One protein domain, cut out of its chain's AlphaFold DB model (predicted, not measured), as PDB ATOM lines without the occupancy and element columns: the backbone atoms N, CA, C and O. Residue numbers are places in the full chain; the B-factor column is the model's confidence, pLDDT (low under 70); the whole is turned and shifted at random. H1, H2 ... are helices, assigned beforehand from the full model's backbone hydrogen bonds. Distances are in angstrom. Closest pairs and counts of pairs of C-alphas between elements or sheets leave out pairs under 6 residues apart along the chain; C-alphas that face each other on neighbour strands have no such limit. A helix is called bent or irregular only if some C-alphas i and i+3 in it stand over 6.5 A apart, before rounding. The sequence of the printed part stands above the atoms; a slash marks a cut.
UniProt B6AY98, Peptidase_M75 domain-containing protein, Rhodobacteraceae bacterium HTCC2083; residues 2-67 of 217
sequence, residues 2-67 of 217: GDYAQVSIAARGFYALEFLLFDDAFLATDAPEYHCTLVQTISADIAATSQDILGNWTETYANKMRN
ATOM      1  N   GLY A   2      16.090  41.877 -12.389       54.50
ATOM      2  CA  GLY A   2      16.996  42.193 -13.496       54.50
ATOM      3  C   GLY A   2      18.102  41.143 -13.587       54.50
ATOM      4  O   GLY A   2      18.491  40.582 -12.564       54.50
ATOM      5  N   ASP A   3      18.559  40.861 -14.801       77.69
ATOM      6  CA  ASP A   3      19.671  39.950 -15.054       77.69
ATOM      7  C   ASP A   3      20.936  40.468 -14.348       77.69
ATOM      8  O   ASP A   3      21.338  41.620 -14.538       77.69
ATOM      9  N   TYR A   4      21.552  39.634 -13.502       80.81
ATOM     10  CA  TYR A   4      22.774  39.993 -12.779       80.81
ATOM     11  C   TYR A   4      23.919  40.330 -13.749       80.81
ATOM     12  O   TYR A   4      24.774  41.159 -13.423       80.81
ATOM     13  N   ALA A   5      23.878  39.813 -14.984       77.94
ATOM     14  CA  ALA A   5      24.827  40.173 -16.030       77.94
ATOM     15  C   ALA A   5      24.755  41.655 -16.460       77.94
ATOM     16  O   ALA A   5      25.688  42.155 -17.087       77.94
ATOM     17  N   GLN A   6      23.695  42.383 -16.095       80.44
ATOM     18  CA  GLN A   6      23.533  43.818 -16.370       80.44
ATOM     19  C   GLN A   6      24.010  44.713 -15.215       80.44
ATOM     20  O   GLN A   6      24.002  45.940 -15.323       80.44
ATOM     21  N   VAL A   7      24.422  44.125 -14.086       83.31
ATOM     22  CA  VAL A   7      24.973  44.877 -12.954       83.31
ATOM     23  C   VAL A   7      26.361  45.416 -13.315       83.31
ATOM     24  O   VAL A   7      27.114  44.796 -14.065       83.31
ATOM     25  N   SER A   8      26.710  46.578 -12.750       84.19
ATOM     26  CA  SER A   8      28.032  47.197 -12.901       84.19
ATOM     27  C   SER A   8      29.163  46.184 -12.713       84.19
ATOM     28  O   SER A   8      29.193  45.450 -11.724       84.19
ATOM     29  N   ILE A   9      30.142  46.212 -13.622       78.06
ATOM     30  CA  ILE A   9      31.321  45.335 -13.584       78.06
ATOM     31  C   ILE A   9      32.092  45.443 -12.260       78.06
ATOM     32  O   ILE A   9      32.696  44.474 -11.812       78.06
ATOM     33  N   ALA A  10      32.021  46.599 -11.587       79.75
ATOM     34  CA  ALA A  10      32.648  46.817 -10.284       79.75
ATOM     35  C   ALA A  10      32.043  45.951  -9.163       79.75
ATOM     36  O   ALA A  10      32.696  45.735  -8.145       79.75
ATOM     37  N   ALA A  11      30.813  45.464  -9.345       83.31
ATOM     38  CA  ALA A  11      30.101  44.606  -8.402       83.31
ATOM     39  C   ALA A  11      30.032  43.137  -8.859       83.31
ATOM     40  O   ALA A  11      29.306  42.356  -8.246       83.31
ATOM     41  N   ARG A  12      30.780  42.759  -9.904       91.19
ATOM     42  CA  ARG A  12      30.845  41.402 -10.466       91.19
ATOM     43  C   ARG A  12      32.265  40.833 -10.398       91.19
ATOM     44  O   ARG A  12      33.241  41.540 -10.136       91.19
ATOM     45  N   GLY A  13      32.385  39.534 -10.660       93.94
ATOM     46  CA  GLY A  13      33.672  38.862 -10.820       93.94
ATOM     47  C   GLY A  13      34.475  38.669  -9.529       93.94
ATOM     48  O   GLY A  13      34.006  38.894  -8.410       93.94
ATOM     49  N   PHE A  14      35.723  38.222  -9.691       95.06
ATOM     50  CA  PHE A  14      36.568  37.789  -8.575       95.06
ATOM     51  C   PHE A  14      36.876  38.883  -7.552       95.06
ATOM     52  O   PHE A  14      37.035  38.562  -6.380       95.06
ATOM     53  N   TYR A  15      36.961  40.155  -7.954       92.19
ATOM     54  CA  TYR A  15      37.223  41.231  -6.996       92.19
ATOM     55  C   TYR A  15      36.013  41.498  -6.105       92.19
ATOM     56  O   TYR A  15      36.182  41.594  -4.895       92.19
ATOM     57  N   ALA A  16      34.799  41.552  -6.663       93.62
ATOM     58  CA  ALA A  16      33.587  41.685  -5.857       93.62
ATOM     59  C   ALA A  16      33.437  40.498  -4.892       93.62
ATOM     60  O   ALA A  16      33.211  40.696  -3.698       93.62
ATOM     61  N   LEU A  17      33.669  39.276  -5.384       95.69
ATOM     62  CA  LEU A  17      33.658  38.075  -4.552       95.69
ATOM     63  C   LEU A  17      34.727  38.121  -3.447       95.69
ATOM     64  O   LEU A  17      34.459  37.743  -2.311       95.69
ATOM     65  N   GLU A  18      35.928  38.620  -3.746       95.06
ATOM     66  CA  GLU A  18      36.991  38.769  -2.751       95.06
ATOM     67  C   GLU A  18      36.590  39.731  -1.621       95.06
ATOM     68  O   GLU A  18      36.878  39.459  -0.459       95.06
ATOM     69  N   PHE A  19      35.919  40.841  -1.934       92.50
ATOM     70  CA  PHE A  19      35.418  41.756  -0.905       92.50
ATOM     71  C   PHE A  19      34.417  41.071   0.027       92.50
ATOM     72  O   PHE A  19      34.544  41.202   1.239       92.50
ATOM     73  N   LEU A  20      33.465  40.319  -0.527       93.69
ATOM     74  CA  LEU A  20      32.467  39.617   0.280       93.69
ATOM     75  C   LEU A  20      33.110  38.560   1.188       93.69
ATOM     76  O   LEU A  20      32.734  38.438   2.344       93.69
ATOM     77  N   LEU A  21      34.104  37.830   0.683       95.19
ATOM     78  CA  LEU A  21      34.692  36.704   1.412       95.19
ATOM     79  C   LEU A  21      35.817  37.084   2.386       95.19
ATOM     80  O   LEU A  21      36.141  36.281   3.257       95.19
ATOM     81  N   PHE A  22      36.459  38.246   2.225       94.94
ATOM     82  CA  PHE A  22      37.704  38.563   2.944       94.94
ATOM     83  C   PHE A  22      37.776  39.975   3.538       94.94
ATOM     84  O   PHE A  22      38.802  40.325   4.119       94.94
ATOM     85  N   ASP A  23      36.764  40.827   3.362       91.94
ATOM     86  CA  ASP A  23      36.739  42.149   3.995       91.94
ATOM     87  C   ASP A  23      35.884  42.099   5.272       91.94
ATOM     88  O   ASP A  23      34.708  41.734   5.227       91.94
ATOM     89  N   ASP A  24      36.479  42.469   6.410       89.50
ATOM     90  CA  ASP A  24      35.856  42.363   7.738       89.50
ATOM     91  C   ASP A  24      34.490  43.062   7.814       89.50
ATOM     92  O   ASP A  24      33.585  42.588   8.497       89.50
ATOM     93  N   ALA A  25      34.310  44.157   7.064       86.94
ATOM     94  CA  ALA A  25      33.048  44.893   7.023       86.94
ATOM     95  C   ALA A  25      31.890  44.072   6.427       86.94
ATOM     96  O   ALA A  25      30.736  44.288   6.787       86.94
ATOM     97  N   PHE A  26      32.187  43.137   5.521       86.25
ATOM     98  CA  PHE A  26      31.185  42.263   4.910       86.25
ATOM     99  C   PHE A  26      31.013  40.949   5.670       86.25
ATOM    100  O   PHE A  26      29.918  40.389   5.649       86.25
ATOM    101  N   LEU A  27      32.054  40.487   6.367       86.25
ATOM    102  CA  LEU A  27      31.981  39.309   7.233       86.25
ATOM    103  C   LEU A  27      31.167  39.571   8.507       86.25
ATOM    104  O   LEU A  27      30.475  38.678   8.985       86.25
ATOM    105  N   ALA A  28      31.203  40.798   9.032       87.25
ATOM    106  CA  ALA A  28      30.437  41.221  10.205       87.25
ATOM    107  C   ALA A  28      29.025  41.749   9.861       87.25
ATOM    108  O   ALA A  28      28.511  42.631  10.543       87.25
ATOM    109  N   THR A  29      28.413  41.273   8.774       82.94
ATOM    110  CA  THR A  29      27.120  41.786   8.292       82.94
ATOM    111  C   THR A  29      25.930  41.335   9.146       82.94
ATOM    112  O   THR A  29      25.799  40.157   9.474       82.94
ATOM    113  N   ASP A  30      24.993  42.253   9.402       86.88
ATOM    114  CA  ASP A  30      23.712  41.960  10.067       86.88
ATOM    115  C   ASP A  30      22.684  41.265   9.142       86.88
ATOM    116  O   ASP A  30      21.567  40.964   9.559       86.88
ATOM    117  N   ALA A  31      23.040  41.000   7.876       91.31
ATOM    118  CA  ALA A  31      22.177  40.368   6.872       91.31
ATOM    119  C   ALA A  31      22.829  39.106   6.254       91.31
ATOM    120  O   ALA A  31      23.130  39.082   5.053       91.31
ATOM    121  N   PRO A  32      23.051  38.037   7.044       90.31
ATOM    122  CA  PRO A  32      23.804  36.856   6.610       90.31
ATOM    123  C   PRO A  32      23.158  36.117   5.428       90.31
ATOM    124  O   PRO A  32      23.864  35.620   4.552       90.31
ATOM    125  N   GLU A  33      21.827  36.078   5.357       93.69
ATOM    126  CA  GLU A  33      21.093  35.433   4.259       93.69
ATOM    127  C   GLU A  33      21.330  36.153   2.928       93.69
ATOM    128  O   GLU A  33      21.726  35.525   1.947       93.69
ATOM    129  N   TYR A  34      21.183  37.483   2.915       91.12
ATOM    130  CA  TYR A  34      21.446  38.303   1.731       91.12
ATOM    131  C   TYR A  34      22.903  38.183   1.275       91.12
ATOM    132  O   TYR A  34      23.169  38.027   0.084       91.12
ATOM    133  N   HIS A  35      23.848  38.211   2.219       92.81
ATOM    134  CA  HIS A  35      25.264  38.020   1.923       92.81
ATOM    135  C   HIS A  35      25.523  36.669   1.243       92.81
ATOM    136  O   HIS A  35      26.195  36.609   0.212       92.81
ATOM    137  N   CYS A  36      24.941  35.592   1.776       94.06
ATOM    138  CA  CYS A  36      25.084  34.248   1.226       94.06
ATOM    139  C   CYS A  36      24.474  34.148  -0.185       94.06
ATOM    140  O   CYS A  36      25.125  33.654  -1.108       94.06
ATOM    141  N   THR A  37      23.270  34.697  -0.389       94.88
ATOM    142  CA  THR A  37      22.633  34.782  -1.713       94.88
ATOM    143  C   THR A  37      23.492  35.565  -2.703       94.88
ATOM    144  O   THR A  37      23.652  35.142  -3.851       94.88
ATOM    145  N   LEU A  38      24.086  36.682  -2.278       93.50
ATOM    146  CA  LEU A  38      24.943  37.482  -3.141       93.50
ATOM    147  C   LEU A  38      26.200  36.700  -3.543       93.50
ATOM    148  O   LEU A  38      26.482  36.610  -4.733       93.50
ATOM    149  N   VAL A  39      26.901  36.062  -2.600       95.31
ATOM    150  CA  VAL A  39      28.073  35.207  -2.882       95.31
ATOM    151  C   VAL A  39      27.742  34.104  -3.892       95.31
ATOM    152  O   VAL A  39      28.505  33.892  -4.840       95.31
ATOM    153  N   GLN A  40      26.603  33.425  -3.730       96.69
ATOM    154  CA  GLN A  40      26.133  32.408  -4.679       96.69
ATOM    155  C   GLN A  40      25.860  33.007  -6.062       96.69
ATOM    156  O   GLN A  40      26.278  32.435  -7.067       96.69
ATOM    157  N   THR A  41      25.233  34.183  -6.109       95.69
ATOM    158  CA  THR A  41      24.927  34.898  -7.357       95.69
ATOM    159  C   THR A  41      26.205  35.273  -8.112       95.69
ATOM    160  O   THR A  41      26.329  34.944  -9.290       95.69
ATOM    161  N   ILE A  42      27.195  35.879  -7.438       95.88
ATOM    162  CA  ILE A  42      28.478  36.241  -8.072       95.88
ATOM    163  C   ILE A  42      29.209  34.982  -8.555       95.88
ATOM    164  O   ILE A  42      29.788  34.965  -9.639       95.88
ATOM    165  N   SER A  43      29.189  33.910  -7.760       97.06
ATOM    166  CA  SER A  43      29.871  32.659  -8.104       97.06
ATOM    167  C   SER A  43      29.251  31.981  -9.330       97.06
ATOM    168  O   SER A  43      29.986  31.496 -10.191       97.06
ATOM    169  N   ALA A  44      27.919  31.978  -9.439       96.69
ATOM    170  CA  ALA A  44      27.210  31.471 -10.611       96.69
ATOM    171  C   ALA A  44      27.513  32.303 -11.869       96.69
ATOM    172  O   ALA A  44      27.770  31.735 -12.926       96.69
ATOM    173  N   ASP A  45      27.571  33.632 -11.742       95.88
ATOM    174  CA  ASP A  45      27.941  34.549 -12.831       95.88
ATOM    175  C   ASP A  45      29.382  34.333 -13.329       95.88
ATOM    176  O   ASP A  45      29.630  34.267 -14.535       95.88
ATOM    177  N   ILE A  46      30.337  34.147 -12.408       96.31
ATOM    178  CA  ILE A  46      31.725  33.786 -12.740       96.31
ATOM    179  C   ILE A  46      31.767  32.447 -13.484       96.31
ATOM    180  O   ILE A  46      32.502  32.318 -14.465       96.31
ATOM    181  N   ALA A  47      31.005  31.451 -13.022       97.88
ATOM    182  CA  ALA A  47      30.960  30.133 -13.645       97.88
ATOM    183  C   ALA A  47      30.385  30.196 -15.066       97.88
ATOM    184  O   ALA A  47      31.006  29.652 -15.977       97.88
ATOM    185  N   ALA A  48      29.269  30.906 -15.260       96.44
ATOM    186  CA  ALA A  48      28.666  31.126 -16.574       96.44
ATOM    187  C   ALA A  48      29.642  31.840 -17.521       96.44
ATOM    188  O   ALA A  48      29.979  31.309 -18.573       96.44
ATOM    189  N   THR A  49      30.225  32.962 -17.085       95.81
ATOM    190  CA  THR A  49      31.210  33.713 -17.886       95.81
ATOM    191  C   THR A  49      32.421  32.850 -18.263       95.81
ATOM    192  O   THR A  49      32.933  32.925 -19.377       95.81
ATOM    193  N   SER A  50      32.900  32.006 -17.343       97.19
ATOM    194  CA  SER A  50      34.035  31.111 -17.609       97.19
ATOM    195  C   SER A  50      33.686  30.017 -18.620       97.19
ATOM    196  O   SER A  50      34.532  29.658 -19.439       97.19
ATOM    197  N   GLN A  51      32.456  29.494 -18.574       98.06
ATOM    198  CA  GLN A  51      31.951  28.527 -19.550       98.06
ATOM    199  C   GLN A  51      31.803  29.165 -20.932       98.06
ATOM    200  O   GLN A  51      32.261  28.571 -21.904       98.06
ATOM    201  N   ASP A  52      31.276  30.388 -21.011       96.94
ATOM    202  CA  ASP A  52      31.147  31.122 -22.272       96.94
ATOM    203  C   ASP A  52      32.517  31.400 -22.904       96.94
ATOM    204  O   ASP A  52      32.708  31.191 -24.100       96.94
ATOM    205  N   ILE A  53      33.508  31.825 -22.107       97.38
ATOM    206  CA  ILE A  53      34.886  32.021 -22.587       97.38
ATOM    207  C   ILE A  53      35.463  30.705 -23.119       97.38
ATOM    208  O   ILE A  53      36.055  30.697 -24.200       97.38
ATOM    209  N   LEU A  54      35.294  29.602 -22.380       98.12
ATOM    210  CA  LEU A  54      35.784  28.290 -22.802       98.12
ATOM    211  C   LEU A  54      35.121  27.849 -24.109       98.12
ATOM    212  O   LEU A  54      35.840  27.519 -25.048       98.12
ATOM    213  N   GLY A  55      33.788  27.892 -24.179       98.19
ATOM    214  CA  GLY A  55      33.010  27.529 -25.362       98.19
ATOM    215  C   GLY A  55      33.422  28.359 -26.575       98.19
ATOM    216  O   GLY A  55      33.865  27.805 -27.579       98.19
ATOM    217  N   ASN A  56      33.425  29.690 -26.448       97.19
ATOM    218  CA  ASN A  56      33.853  30.593 -27.520       97.19
ATOM    219  C   ASN A  56      35.279  30.286 -28.000       97.19
ATOM    220  O   ASN A  56      35.540  30.282 -29.207       97.19
ATOM    221  N   TRP A  57      36.197  29.986 -27.075       97.31
ATOM    222  CA  TRP A  57      37.565  29.616 -27.418       97.31
ATOM    223  C   TRP A  57      37.638  28.288 -28.177       97.31
ATOM    224  O   TRP A  57      38.220  28.233 -29.262       97.31
ATOM    225  N   THR A  58      37.061  27.219 -27.620       97.81
ATOM    226  CA  THR A  58      37.205  25.857 -28.153       97.81
ATOM    227  C   THR A  58      36.396  25.618 -29.415       97.81
ATOM    228  O   THR A  58      36.848  24.878 -30.285       97.81
ATOM    229  N   GLU A  59      35.224  26.239 -29.525       96.44
ATOM    230  CA  GLU A  59      34.294  26.008 -30.630       96.44
ATOM    231  C   GLU A  59      34.594  26.900 -31.835       96.44
ATOM    232  O   GLU A  59      34.380  26.482 -32.971       96.44
ATOM    233  N   THR A  60      35.110  28.119 -31.619       94.44
ATOM    234  CA  THR A  60      35.272  29.092 -32.712       94.44
ATOM    235  C   THR A  60      36.666  29.708 -32.790       94.44
ATOM    236  O   THR A  60      37.342  29.570 -33.813       94.44
ATOM    237  N   TYR A  61      37.131  30.383 -31.739       96.38
ATOM    238  CA  TYR A  61      38.289  31.275 -31.820       96.38
ATOM    239  C   TYR A  61      39.598  30.524 -32.101       96.38
ATOM    240  O   TYR A  61      40.365  30.918 -32.981       96.38
ATOM    241  N   ALA A  62      39.814  29.380 -31.443       96.69
ATOM    242  CA  ALA A  62      40.989  28.545 -31.683       96.69
ATOM    243  C   ALA A  62      41.028  27.982 -33.113       96.69
ATOM    244  O   ALA A  62      42.105  27.847 -33.693       96.69
ATOM    245  N   ASN A  63      39.871  27.668 -33.707       96.06
ATOM    246  CA  ASN A  63      39.810  27.194 -35.089       96.06
ATOM    247  C   ASN A  63      40.196  28.298 -36.084       96.06
ATOM    248  O   ASN A  63      40.928  28.021 -37.032       96.06
ATOM    249  N   LYS A  64      39.759  29.541 -35.835       96.00
ATOM    250  CA  LYS A  64      40.126  30.711 -36.652       96.00
ATOM    251  C   LYS A  64      41.629  30.986 -36.626       96.00
ATOM    252  O   LYS A  64      42.184  31.320 -37.663       96.00
ATOM    253  N   MET A  65      42.288  30.803 -35.477       96.69
ATOM    254  CA  MET A  65      43.751  30.914 -35.385       96.69
ATOM    255  C   MET A  65      44.488  29.785 -36.109       96.69
ATOM    256  O   MET A  65      45.534  30.012 -36.697       96.69
ATOM    257  N   ARG A  66      43.983  28.549 -36.038       96.69
ATOM    258  CA  ARG A  66      44.653  27.390 -36.656       96.69
ATOM    259  C   ARG A  66      44.475  27.327 -38.170       96.69
ATOM    260  O   ARG A  66      45.264  26.667 -38.834       96.69
ATOM    261  N   ASN A  67      43.434  27.970 -38.694       96.50
ATOM    262  CA  ASN A  67      43.089  27.961 -40.112       96.50
ATOM    263  C   ASN A  67      42.902  29.401 -40.621       96.50
ATOM    264  O   ASN A  67      41.773  29.795 -40.944       96.50
TER     265      ASN A  67
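This is residues 2 to 67 of the 217 residues of the protein "Peptidase_M75 domain-containing protein" of Rhodobacteraceae bacterium HTCC2083 (UniProt B6AY98). One long helix, H3, makes the longest axis, and the short helix H1 packs on its first part, running back the opposite way, with the four-residue H2 at the turn between them. The far end of H3 sticks out as an arm, with residues 54 to 60 and 62 to 67 standing free, while residues 2 to 12, with no named element, form a loop to one side of the H1 and H3 pair. The printed part has 66 residues with three named helices, H1, H2 and H3 in that order along the chain, and no named strand; the class is all helix. The whole is only just loose, close to extended, with a radius of gyration of the C-alphas of 15.8 A and spans of 55 by 25 by 17 A.

H3 covers residues 32 to 66 and is the longest helix, 49.0 A from first to last C-alpha. It begins at C-alpha 32 at (23.804, 36.856, 6.610) and ends at C-alpha 66 at (44.653, 27.390, -36.656). H3 has a kink of 35 degrees near residue 57, and it is irregular: C-alphas 59 and 62 are 7.2 A apart. H1 covers residues 13 to 22, 14.3 A long, and begins at C-alpha 13 at (33.672, 38.862, -10.820). H2 covers residues 24 to 27 and is 5.0 A long.

H3 touches H1 with residues 35 to 46 alone. The closest C-alphas of the two are those of Gly 13 and Ile 46, 5.8 A apart. H1 and H3 stand at a shallow tilt of 31 degrees and run opposite ways. H2 is close to H3 but not clearly touching, the closest C-alphas being those of Phe 26 and His 35, 7.9 A apart. H1 and H2 touch only at the corner by their link, with the C-alphas of Leu 20 and Phe 26 closest at 5.5 A. In H1 every O i to N i+4 pair is within hydrogen-bond range, in H3 29 of 31 are, and H2 is too short for such a pair but has its 1 O i to N i+3 pair within range.

The two C-alphas farthest apart in the domain are those of Asp 30 and Asn 67, at 55.6 A. Without the stretches that stand free, the body has 53 residues and spans 44 by 22 by 17 A. The printed part has no cut. The links H1 to H2, of 1 residue, and H2 to H3, of 4 residues, are tight. The mean pLDDT of the printed part is 91.8, and residue 2 is under 70.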